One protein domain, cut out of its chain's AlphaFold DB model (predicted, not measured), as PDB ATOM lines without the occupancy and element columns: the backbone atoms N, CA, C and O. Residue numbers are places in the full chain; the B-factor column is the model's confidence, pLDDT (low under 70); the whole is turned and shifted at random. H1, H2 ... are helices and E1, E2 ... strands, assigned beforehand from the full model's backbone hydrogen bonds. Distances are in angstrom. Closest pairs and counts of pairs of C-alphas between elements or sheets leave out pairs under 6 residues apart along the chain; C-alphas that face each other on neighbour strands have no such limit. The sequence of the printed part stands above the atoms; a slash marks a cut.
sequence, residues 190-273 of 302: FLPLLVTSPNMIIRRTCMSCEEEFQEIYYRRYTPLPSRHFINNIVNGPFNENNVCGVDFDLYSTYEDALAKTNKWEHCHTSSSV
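What this domain is: This is residues 190 to 273 of the 302 residues of the protein "Hypothetical protein" of Ditylum brightwellii (UniProt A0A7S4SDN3). A small antiparallel sheet of three strands forms the middle, with the short helix H3 packed over one face; H1 sits by the start of edge strand E1, while H2 and the loop of residues 236 to 247 lie beyond the opposite face. The printed part has 84 residues, in the order H1, E1, E2, H2, E3, H3, with under half in named elements; the class is mixed, helices and strands. It is compact and rounded, with a radius of gyration of the C-alphas of 12.4 A and spans of 31 by 28 by 23 A.

Where its parts are: Find C-alpha 190 at (132.077, 126.419, 174.328); H1 runs from there to residue 196, 9.9 A. Next come E1, residues 201 to 205, 13.3 A, and E2, residues 215 to 220, 16.6 A. H2, residues 229 to 235, spans 9.9 A, and E3, residues 248 to 251, spans 10.2 A. H3, residues 254 to 259, spans 8.6 A and ends at C-alpha 259, (132.798, 149.956, 174.630).

How they stand to each other: Look first at the hairpin E1 and E2, antiparallel at 157 degrees, with N 202 and O 218 2.8 A apart. On the other side of E2, E3 is antiparallel at 155 degrees, with N 217 and O 251 2.8 A apart. H3 is on the sheet at a height of 8.7 A; the closest C-alphas of E2 and H3 are Tyr 217 and Tyr 254, 6.2 A. H1 only grazes the sheet, with residues 194 to 195. H2 and H3 are apart. In H1, H2 and H3 every O i to N i+4 pair is within hydrogen-bond range.

The domain as a whole: The C-alphas of Thr 196 and Ser 271, the two farthest apart, are 34.5 A apart. The printed part has no cut; the link from H2 to E3 is long. Look for pLDDT under 70 in this model at residues 225 to 241 and 267 to 273.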
ATOM      1  N   PHE A 190     132.258 125.081 173.754       73.62
ATOM      2  CA  PHE A 190     132.077 126.419 174.328       73.62
ATOM      3  C   PHE A 190     133.381 127.076 174.800       73.62
ATOM      4  O   PHE A 190     133.636 128.238 174.494       73.62
ATOM      5  N   LEU A 191     134.220 126.346 175.544       73.31
ATOM      6  CA  LEU A 191     135.489 126.885 176.047       73.31
ATOM      7  C   LEU A 191     136.421 127.359 174.928       73.31
ATOM      8  O   LEU A 191     136.866 128.504 175.010       73.31
ATOM      9  N   PRO A 192     136.738 126.538 173.904       74.06
ATOM     10  CA  PRO A 192     137.603 127.002 172.830       74.06
ATOM     11  C   PRO A 192     136.987 128.190 172.087       74.06
ATOM     12  O   PRO A 192     137.699 129.148 171.816       74.06
ATOM     13  N   LEU A 193     135.672 128.200 171.848       75.88
ATOM     14  CA  LEU A 193     135.008 129.328 171.188       75.88
ATOM     15  C   LEU A 193     135.077 130.621 172.007       75.88
ATOM     16  O   LEU A 193     135.351 131.683 171.452       75.88
ATOM     17  N   LEU A 194     134.880 130.544 173.325       77.12
ATOM     18  CA  LEU A 194     134.975 131.708 174.201       77.12
ATOM     19  C   LEU A 194     136.404 132.262 174.236       77.12
ATOM     20  O   LEU A 194     136.582 133.470 174.115       77.12
ATOM     21  N   VAL A 195     137.411 131.391 174.354       77.19
ATOM     22  CA  VAL A 195     138.831 131.786 174.393       77.19
ATOM     23  C   VAL A 195     139.304 132.357 173.055       77.19
ATOM     24  O   VAL A 195     140.114 133.278 173.043       77.19
ATOM     25  N   THR A 196     138.804 131.840 171.930       76.00
ATOM     26  CA  THR A 196     139.109 132.371 170.592       76.00
ATOM     27  C   THR A 196     138.330 133.653 170.279       76.00
ATOM     28  O   THR A 196     138.718 134.399 169.381       76.00
ATOM     29  N   SER A 197     137.246 133.944 171.003       77.88
ATOM     30  CA  SER A 197     136.472 135.162 170.771       77.88
ATOM     31  C   SER A 197     137.284 136.419 171.132       77.88
ATOM     32  O   SER A 197     137.923 136.463 172.185       77.88
ATOM     33  N   PRO A 198     137.228 137.485 170.315       78.50
ATOM     34  CA  PRO A 198     138.070 138.667 170.509       78.50
ATOM     35  C   PRO A 198     137.749 139.446 171.792       78.50
ATOM     36  O   PRO A 198     138.611 140.136 172.329       78.50
ATOM     37  N   ASN A 199     136.509 139.355 172.289       81.50
ATOM     38  CA  ASN A 199     136.036 140.154 173.422       81.50
ATOM     39  C   ASN A 199     135.613 139.338 174.651       81.50
ATOM     40  O   ASN A 199     135.336 139.952 175.680       81.50
ATOM     41  N   MET A 200     135.553 138.001 174.566       86.62
ATOM     42  CA  MET A 200     135.092 137.118 175.651       86.62
ATOM     43  C   MET A 200     133.758 137.574 176.274       86.62
ATOM     44  O   MET A 200     133.634 137.683 177.497       86.62
ATOM     45  N   ILE A 201     132.774 137.870 175.414       87.62
ATOM     46  CA  ILE A 201     131.432 138.316 175.816       87.62
ATOM     47  C   ILE A 201     130.454 137.143 175.758       87.62
ATOM     48  O   ILE A 201     130.409 136.401 174.779       87.62
ATOM     49  N   ILE A 202     129.646 137.011 176.806       86.62
ATOM     50  CA  ILE A 202     128.599 136.004 176.939       86.62
ATOM     51  C   ILE A 202     127.275 136.728 177.161       86.62
ATOM     52  O   ILE A 202     127.142 137.501 178.107       86.62
ATOM     53  N   ARG A 203     126.286 136.443 176.313       86.31
ATOM     54  CA  ARG A 203     124.911 136.921 176.470       86.31
ATOM     55  C   ARG A 203     124.099 135.900 177.261       86.31
ATOM     56  O   ARG A 203     124.084 134.718 176.923       86.31
ATOM     57  N   ARG A 204     123.416 136.356 178.307       83.38
ATOM     58  CA  ARG A 204     122.458 135.574 179.093       83.38
ATOM     59  C   ARG A 204     121.071 136.149 178.868       83.38
ATOM     60  O   ARG A 204     120.894 137.358 178.981       83.38
ATOM     61  N   THR A 205     120.113 135.276 178.583       82.50
ATOM     62  CA  THR A 205     118.706 135.648 178.447       82.50
ATOM     63  C   THR A 205     117.852 134.888 179.456       82.50
ATOM     64  O   THR A 205     118.054 133.692 179.682       82.50
ATOM     65  N   CYS A 206     116.911 135.582 180.090       80.94
ATOM     66  CA  CYS A 206     116.003 135.019 181.085       80.94
ATOM     67  C   CYS A 206     114.585 135.560 180.876       80.94
ATOM     68  O   CYS A 206     114.273 136.669 181.288       80.94
ATOM     69  N   MET A 207     113.701 134.761 180.273       77.62
ATOM     70  CA  MET A 207     112.327 135.196 179.975       77.62
ATOM     71  C   MET A 207     111.465 135.458 181.217       77.62
ATOM     72  O   MET A 207     110.521 136.236 181.149       77.62
ATOM     73  N   SER A 208     111.750 134.783 182.331       76.62
ATOM     74  CA  SER A 208     110.972 134.897 183.570       76.62
ATOM     75  C   SER A 208     111.546 135.908 184.564       76.62
ATOM     76  O   SER A 208     110.987 136.066 185.645       76.62
ATOM     77  N   CYS A 209     112.686 136.526 184.250       78.81
ATOM     78  CA  CYS A 209     113.304 137.532 185.103       78.81
ATOM     79  C   CYS A 209     112.614 138.894 184.915       78.81
ATOM     80  O   CYS A 209     111.945 139.127 183.903       78.81
ATOM     81  N   GLU A 210     112.778 139.794 185.890       75.00
ATOM     82  CA  GLU A 210     112.347 141.191 185.746       75.00
ATOM     83  C   GLU A 210     113.057 141.839 184.552       75.00
ATOM     84  O   GLU A 210     114.161 141.423 184.198       75.00
ATOM     85  N   GLU A 211     112.420 142.838 183.939       76.88
ATOM     86  CA  GLU A 211     112.829 143.455 182.666       76.88
ATOM     87  C   GLU A 211     114.326 143.809 182.616       76.88
ATOM     88  O   GLU A 211     115.013 143.481 181.651       76.88
ATOM     89  N   GLU A 212     114.864 144.357 183.704       71.12
ATOM     90  CA  GLU A 212     116.269 144.772 183.837       71.12
ATOM     91  C   GLU A 212     117.276 143.602 183.869       71.12
ATOM     92  O   GLU A 212     118.468 143.794 183.630       71.12
ATOM     93  N   PHE A 213     116.805 142.380 184.133       76.88
ATOM     94  CA  PHE A 213     117.600 141.149 184.210       76.88
ATOM     95  C   PHE A 213     117.261 140.151 183.093       76.88
ATOM     96  O   PHE A 213     117.760 139.019 183.103       76.88
ATOM     97  N   GLN A 214     116.405 140.529 182.138       79.69
ATOM     98  CA  GLN A 214     116.044 139.655 181.022       79.69
ATOM     99  C   GLN A 214     117.201 139.456 180.053       79.69
ATOM    100  O   GLN A 214     117.336 138.361 179.505       79.69
ATOM    101  N   GLU A 215     118.047 140.471 179.879       82.88
ATOM    102  CA  GLU A 215     119.268 140.404 179.086       82.88
ATOM    103  C   GLU A 215     120.467 140.903 179.886       82.88
ATOM    104  O   GLU A 215     120.469 142.011 180.414       82.88
ATOM    105  N   ILE A 216     121.508 140.074 179.969       85.62
ATOM    106  CA  ILE A 216     122.740 140.413 180.678       85.62
ATOM    107  C   ILE A 216     123.930 140.022 179.808       85.62
ATOM    108  O   ILE A 216     124.042 138.878 179.359       85.62
ATOM    109  N   TYR A 217     124.853 140.959 179.616       88.44
ATOM    110  CA  TYR A 217     126.101 140.755 178.893       88.44
ATOM    111  C   TYR A 217     127.254 140.676 179.887       88.44
ATOM    112  O   TYR A 217     127.616 141.649 180.543       88.44
ATOM    113  N   TYR A 218     127.837 139.489 180.004       88.31
ATOM    114  CA  TYR A 218     129.022 139.227 180.808       88.31
ATOM    115  C   TYR A 218     130.260 139.406 179.933       88.31
ATOM    116  O   TYR A 218     130.383 138.731 178.912       88.31
ATOM    117  N   ARG A 219     131.197 140.269 180.332       88.56
ATOM    118  CA  ARG A 219     132.481 140.439 179.640       88.56
ATOM    119  C   ARG A 219     133.633 140.058 180.552       88.56
ATOM    120  O   ARG A 219     133.773 140.638 181.624       88.56
ATOM    121  N   ARG A 220     134.505 139.158 180.092       87.62
ATOM    122  CA  ARG A 220     135.715 138.770 180.831       87.62
ATOM    123  C   ARG A 220     136.948 139.573 180.408       87.62
ATOM    124  O   ARG A 220     137.123 139.875 179.230       87.62
ATOM    125  N   TYR A 221     137.832 139.849 181.364       87.75
ATOM    126  CA  TYR A 221     139.131 140.498 181.145       87.75
ATOM    127  C   TYR A 221     140.328 139.589 181.416       87.75
ATOM    128  O   TYR A 221     141.361 139.743 180.769       87.75
ATOM    129  N   THR A 222     140.207 138.646 182.349       85.94
ATOM    130  CA  THR A 222     141.296 137.725 182.701       85.94
ATOM    131  C   THR A 222     141.175 136.387 181.966       85.94
ATOM    132  O   THR A 222     140.083 136.028 181.523       85.94
ATOM    133  N   PRO A 223     142.261 135.605 181.826       82.56
ATOM    134  CA  PRO A 223     142.182 134.235 181.318       82.56
ATOM    135  C   PRO A 223     141.262 133.347 182.170       82.56
ATOM    136  O   PRO A 223     141.102 133.568 183.370       82.56
ATOM    137  N   LEU A 224     140.657 132.323 181.563       76.00
ATOM    138  CA  LEU A 224     139.776 131.392 182.276       76.00
ATOM    139  C   LEU A 224     140.593 130.503 183.239       76.00
ATOM    140  O   LEU A 224     141.528 129.844 182.789       76.00
ATOM    141  N   PRO A 225     140.231 130.411 184.534       65.38
ATOM    142  CA  PRO A 225     141.040 129.716 185.536       65.38
ATOM    143  C   PRO A 225     140.940 128.185 185.452       65.38
ATOM    144  O   PRO A 225     141.871 127.485 185.838       65.38
ATOM    145  N   SER A 226     139.815 127.628 184.984       67.06
ATOM    146  CA  SER A 226     139.646 126.174 184.827       67.06
ATOM    147  C   SER A 226     138.484 125.813 183.896       67.06
ATOM    148  O   SER A 226     137.633 126.646 183.594       67.06
ATOM    149  N   ARG A 227     138.384 124.541 183.482       59.09
ATOM    150  CA  ARG A 227     137.235 124.044 182.695       59.09
ATOM    151  C   ARG A 227     135.924 124.029 183.486       59.09
ATOM    152  O   ARG A 227     134.854 124.148 182.898       59.09
ATOM    153  N   HIS A 228     136.001 123.939 184.815       56.47
ATOM    154  CA  HIS A 228     134.838 124.003 185.706       56.47
ATOM    155  C   HIS A 228     134.293 125.430 185.866       56.47
ATOM    156  O   HIS A 228     133.217 125.620 186.426       56.47
ATOM    157  N   PHE A 229     134.998 126.429 185.325       63.22
ATOM    158  CA  PHE A 229     134.603 127.830 185.361       63.22
ATOM    159  C   PHE A 229     133.255 128.105 184.678       63.22
ATOM    160  O   PHE A 229     132.530 128.996 185.105       63.22
ATOM    161  N   ILE A 230     132.874 127.312 183.671       62.28
ATOM    162  CA  ILE A 230     131.594 127.473 182.960       62.28
ATOM    163  C   ILE A 230     130.413 127.368 183.927       62.28
ATOM    164  O   ILE A 230     129.496 128.182 183.860       62.28
ATOM    165  N   ASN A 231     130.464 126.423 184.870       57.28
ATOM    166  CA  ASN A 231     129.426 126.299 185.890       57.28
ATOM    167  C   ASN A 231     129.345 127.545 186.773       57.28
ATOM    168  O   ASN A 231     128.253 127.887 187.198       57.28
ATOM    169  N   ASN A 232     130.448 128.262 186.989       59.97
ATOM    170  CA  ASN A 232     130.437 129.494 187.777       59.97
ATOM    171  C   ASN A 232     129.861 130.680 186.982       59.97
ATOM    172  O   ASN A 232     129.235 131.551 187.578       59.97
ATOM    173  N   ILE A 233     130.012 130.702 185.650       62.16
ATOM    174  CA  ILE A 233     129.345 131.693 184.781       62.16
ATOM    175  C   ILE A 233     127.830 131.444 184.735       62.16
ATOM    176  O   ILE A 233     127.041 132.389 184.769       62.16
ATOM    177  N   VAL A 234     127.427 130.172 184.635       56.78
ATOM    178  CA  VAL A 234     126.028 129.765 184.420       56.78
ATOM    179  C   VAL A 234     125.238 129.694 185.736       56.78
ATOM    180  O   VAL A 234     124.123 130.208 185.795       56.78
ATOM    181  N   ASN A 235     125.816 129.112 186.795       49.88
ATOM    182  CA  ASN A 235     125.122 128.726 188.036       49.88
ATOM    183  C   ASN A 235     125.576 129.482 189.311       49.88
ATOM    184  O   ASN A 235     124.947 129.310 190.352       49.88
ATOM    185  N   GLY A 236     126.610 130.337 189.256       49.34
ATOM    186  CA  GLY A 236     127.112 131.140 190.398       49.34
ATOM    187  C   GLY A 236     127.948 130.355 191.434       49.34
ATOM    188  O   GLY A 236     128.163 129.158 191.239       49.34
ATOM    189  N   PRO A 237     128.419 130.967 192.550       47.75
ATOM    190  CA  PRO A 237     128.624 132.390 192.853       47.75
ATOM    191  C   PRO A 237     130.052 132.874 192.478       47.75
ATOM    192  O   PRO A 237     130.873 132.125 191.947       47.75
ATOM    193  N   PHE A 238     130.338 134.160 192.700       53.47
ATOM    194  CA  PHE A 238     131.614 134.820 192.385       53.47
ATOM    195  C   PHE A 238     132.704 134.440 193.395       53.47
ATOM    196  O   PHE A 238     132.811 135.022 194.471       53.47
ATOM    197  N   ASN A 239     133.471 133.406 193.061       50.47
ATOM    198  CA  ASN A 239     134.541 132.868 193.902       50.47
ATOM    199  C   ASN A 239     135.839 133.691 193.760       50.47
ATOM    200  O   ASN A 239     135.936 134.566 192.904       50.47
ATOM    201  N   GLU A 240     136.876 133.334 194.525       55.09
ATOM    202  CA  GLU A 240     138.208 133.981 194.565       55.09
ATOM    203  C   GLU A 240     138.894 134.170 193.193       55.09
ATOM    204  O   GLU A 240     139.778 135.007 193.063       55.09
ATOM    205  N   ASN A 241     138.461 133.436 192.159       62.03
ATOM    206  CA  ASN A 241     138.998 133.485 190.787       62.03
ATOM    207  C   ASN A 241     137.982 134.009 189.743       62.03
ATOM    208  O   ASN A 241     138.080 133.698 188.546       62.03
ATOM    209  N   ASN A 242     136.932 134.689 190.209       71.81
ATOM    210  CA  ASN A 242     135.922 135.341 189.382       71.81
ATOM    211  C   ASN A 242     135.368 136.583 190.082       71.81
ATOM    212  O   ASN A 242     134.209 136.614 190.494       71.81
ATOM    213  N   VAL A 243     136.215 137.587 190.259       75.75
ATOM    214  CA  VAL A 243     135.911 138.804 191.006       75.75
ATOM    215  C   VAL A 243     135.311 139.863 190.079       75.75
ATOM    216  O   VAL A 243     135.921 140.271 189.092       75.75
ATOM    217  N   CYS A 244     134.109 140.334 190.412       78.38
ATOM    218  CA  CYS A 244     133.455 141.453 189.730       78.38
ATOM    219  C   CYS A 244     134.336 142.706 189.740       78.38
ATOM    220  O   CYS A 244     134.911 143.050 190.773       78.38
ATOM    221  N   GLY A 245     134.434 143.403 188.611       81.56
ATOM    222  CA  GLY A 245     135.266 144.596 188.474       81.56
ATOM    223  C   GLY A 245     136.756 144.313 188.283       81.56
ATOM    224  O   GLY A 245     137.501 145.244 187.983       81.56
ATOM    225  N   VAL A 246     137.189 143.056 188.426       83.50
ATOM    226  CA  VAL A 246     138.583 142.625 188.240       83.50
ATOM    227  C   VAL A 246     138.670 141.622 187.094       83.50
ATOM    228  O   VAL A 246     139.304 141.885 186.075       83.50
ATOM    229  N   ASP A 247     137.991 140.485 187.236       81.56
ATOM    230  CA  ASP A 247     137.982 139.408 186.249       81.56
ATOM    231  C   ASP A 247     136.937 139.625 185.158       81.56
ATOM    232  O   ASP A 247     137.143 139.210 184.013       81.56
ATOM    233  N   PHE A 248     135.816 140.258 185.503       86.44
ATOM    234  CA  PHE A 248     134.702 140.499 184.594       86.44
ATOM    235  C   PHE A 248     133.845 141.691 185.034       86.44
ATOM    236  O   PHE A 248     133.849 142.066 186.205       86.44
ATOM    237  N   ASP A 249     133.066 142.226 184.096       88.38
ATOM    238  CA  ASP A 249     132.002 143.206 184.336       88.38
ATOM    239  C   ASP A 249     130.681 142.719 183.703       88.38
ATOM    240  O   ASP A 249     130.686 141.889 182.783       88.38
ATOM    241  N   LEU A 250     129.551 143.236 184.200       88.25
ATOM    242  CA  LEU A 250     128.212 143.014 183.642       88.25
ATOM    243  C   LEU A 250     127.666 144.292 183.001       88.25
ATOM    244  O   LEU A 250     127.919 145.395 183.490       88.25
ATOM    245  N   TYR A 251     126.894 144.114 181.932       89.00
ATOM    246  CA  TYR A 251     126.280 145.184 181.152       89.00
ATOM    247  C   TYR A 251     124.859 144.804 180.741       89.00
ATOM    248  O   TYR A 251     124.562 143.625 180.535       89.00
ATOM    249  N   SER A 252     124.005 145.811 180.559       88.19
ATOM    250  CA  SER A 252     122.635 145.622 180.060       88.19
ATOM    251  C   SER A 252     122.552 145.615 178.531       88.19
ATOM    252  O   SER A 252     121.581 145.111 177.979       88.19
ATOM    253  N   THR A 253     123.564 146.142 177.832       89.75
ATOM    254  CA  THR A 253     123.614 146.175 176.361       89.75
ATOM    255  C   THR A 253     124.924 145.595 175.831       89.75
ATOM    256  O   THR A 253     125.954 145.578 176.518       89.75
ATOM    257  N   TYR A 254     124.891 145.103 174.592       88.94
ATOM    258  CA  TYR A 254     126.077 144.560 173.935       88.94
ATOM    259  C   TYR A 254     127.084 145.664 173.589       88.94
ATOM    260  O   TYR A 254     128.293 145.477 173.733       88.94
ATOM    261  N   GLU A 255     126.589 146.824 173.168       92.69
ATOM    262  CA  GLU A 255     127.377 147.997 172.806       92.69
ATOM    263  C   GLU A 255     128.168 148.515 174.008       92.69
ATOM    264  O   GLU A 255     129.367 148.775 173.888       92.69
ATOM    265  N   ASP A 256     127.535 148.575 175.181       92.31
ATOM    266  CA  ASP A 256     128.195 148.944 176.432       92.31
ATOM    267  C   ASP A 256     129.257 147.919 176.838       92.31
ATOM    268  O   ASP A 256     130.368 148.294 177.221       92.31
ATOM    269  N   ALA A 257     128.977 146.624 176.667       89.31
ATOM    270  CA  ALA A 257     129.970 145.581 176.900       89.31
ATOM    271  C   ALA A 257     131.168 145.710 175.944       89.31
ATOM    272  O   ALA A 257     132.315 145.507 176.352       89.31
ATOM    273  N   LEU A 258     130.942 146.069 174.678       90.62
ATOM    274  CA  LEU A 258     132.003 146.306 173.697       90.62
ATOM    275  C   LEU A 258     132.843 147.542 174.035       90.62
ATOM    276  O   LEU A 258     134.074 147.446 174.051       90.62
ATOM    277  N   ALA A 259     132.182 148.666 174.325       93.94
ATOM    278  CA  ALA A 259     132.798 149.956 174.630       93.94
ATOM    279  C   ALA A 259     133.357 150.047 176.059       93.94
ATOM    280  O   ALA A 259     134.146 150.945 176.355       93.94
ATOM    281  N   LYS A 260     132.994 149.096 176.930       92.88
ATOM    282  CA  LYS A 260     133.300 149.076 178.368       92.88
ATOM    283  C   LYS A 260     132.721 150.290 179.107       92.88
ATOM    284  O   LYS A 260     133.342 150.815 180.029       92.88
ATOM    285  N   THR A 261     131.530 150.725 178.708       95.00
ATOM    286  CA  THR A 261     130.792 151.865 179.280       95.00
ATOM    287  C   THR A 261     129.586 151.383 180.076       95.00
ATOM    288  O   THR A 261     129.130 150.274 179.859       95.00
ATOM    289  N   ASN A 262     129.079 152.180 181.023       92.00
ATOM    290  CA  ASN A 262     127.839 151.875 181.763       92.00
ATOM    291  C   ASN A 262     127.793 150.470 182.393       92.00
ATOM    292  O   ASN A 262     126.764 149.793 182.389       92.00
ATOM    293  N   LYS A 263     128.931 150.007 182.922       91.06
ATOM    294  CA  LYS A 263     128.969 148.736 183.640       91.06
ATOM    295  C   LYS A 263     128.117 148.800 184.899       91.06
ATOM    296  O   LYS A 263     128.013 149.853 185.525       91.06
ATOM    297  N   TRP A 264     127.574 147.661 185.301       86.12
ATOM    298  CA  TRP A 264     126.846 147.564 186.558       86.12
ATOM    299  C   TRP A 264     127.778 147.892 187.726       86.12
ATOM    300  O   TRP A 264     128.890 147.368 187.808       86.12
ATOM    301  N   GLU A 265     127.319 148.743 188.643       80.56
ATOM    302  CA  GLU A 265     128.098 149.124 189.831       80.56
ATOM    303  C   GLU A 265     128.343 147.927 190.756       80.56
ATOM    304  O   GLU A 265     129.373 147.825 191.427       80.56
ATOM    305  N   HIS A 266     127.411 146.975 190.742       72.44
ATOM    306  CA  HIS A 266     127.488 145.750 191.511       72.44
ATOM    307  C   HIS A 266     127.140 144.560 190.616       72.44
ATOM    308  O   HIS A 266     126.010 144.425 190.157       72.44
ATOM    309  N   CYS A 267     128.090 143.640 190.414       68.69
ATOM    310  CA  CYS A 267     127.770 142.350 189.787       68.69
ATOM    311  C   CYS A 267     127.056 141.393 190.751       68.69
ATOM    312  O   CYS A 267     126.658 140.300 190.356       68.69
ATOM    313  N   HIS A 268     126.930 141.783 192.022       58.59
ATOM    314  CA  HIS A 268     126.131 141.095 193.019       58.59
ATOM    315  C   HIS A 268     124.881 141.938 193.265       58.59
ATOM    316  O   HIS A 268     124.957 143.000 193.876       58.59
ATOM    317  N   THR A 269     123.718 141.455 192.843       44.75
ATOM    318  CA  THR A 269     122.459 141.901 193.437       44.75
ATOM    319  C   THR A 269     122.408 141.348 194.860       44.75
ATOM    320  O   THR A 269     121.994 140.212 195.090       44.75
ATOM    321  N   SER A 270     122.929 142.084 195.847       36.44
ATOM    322  CA  SER A 270     122.655 141.767 197.251       36.44
ATOM    323  C   SER A 270     121.154 141.990 197.448       36.44
ATOM    324  O   SER A 270     120.689 143.112 197.602       36.44
ATOM    325  N   SER A 271     120.308 140.980 197.339       36.16
ATOM    326  CA  SER A 271     120.103 140.005 198.393       36.16
ATOM    327  C   SER A 271     119.241 138.863 197.834       36.16
ATOM    328  O   SER A 271     118.256 139.100 197.146       36.16
ATOM    329  N   SER A 272     119.591 137.614 198.164       35.97
ATOM    330  CA  SER A 272     118.785 136.388 197.965       35.97
ATOM    331  C   SER A 272     118.671 135.741 196.567       35.97
ATOM    332  O   SER A 272     117.763 134.942 196.340       35.97
ATOM    333  N   VAL A 273     119.631 135.926 195.653       41.16
ATOM    334  CA  VAL A 273     119.616 135.189 194.366       41.16
ATOM    335  C   VAL A 273     121.010 134.702 193.948       41.16
ATOM    336  O   VAL A 273     121.599 135.172 192.987       41.16
TER     337      VAL A 273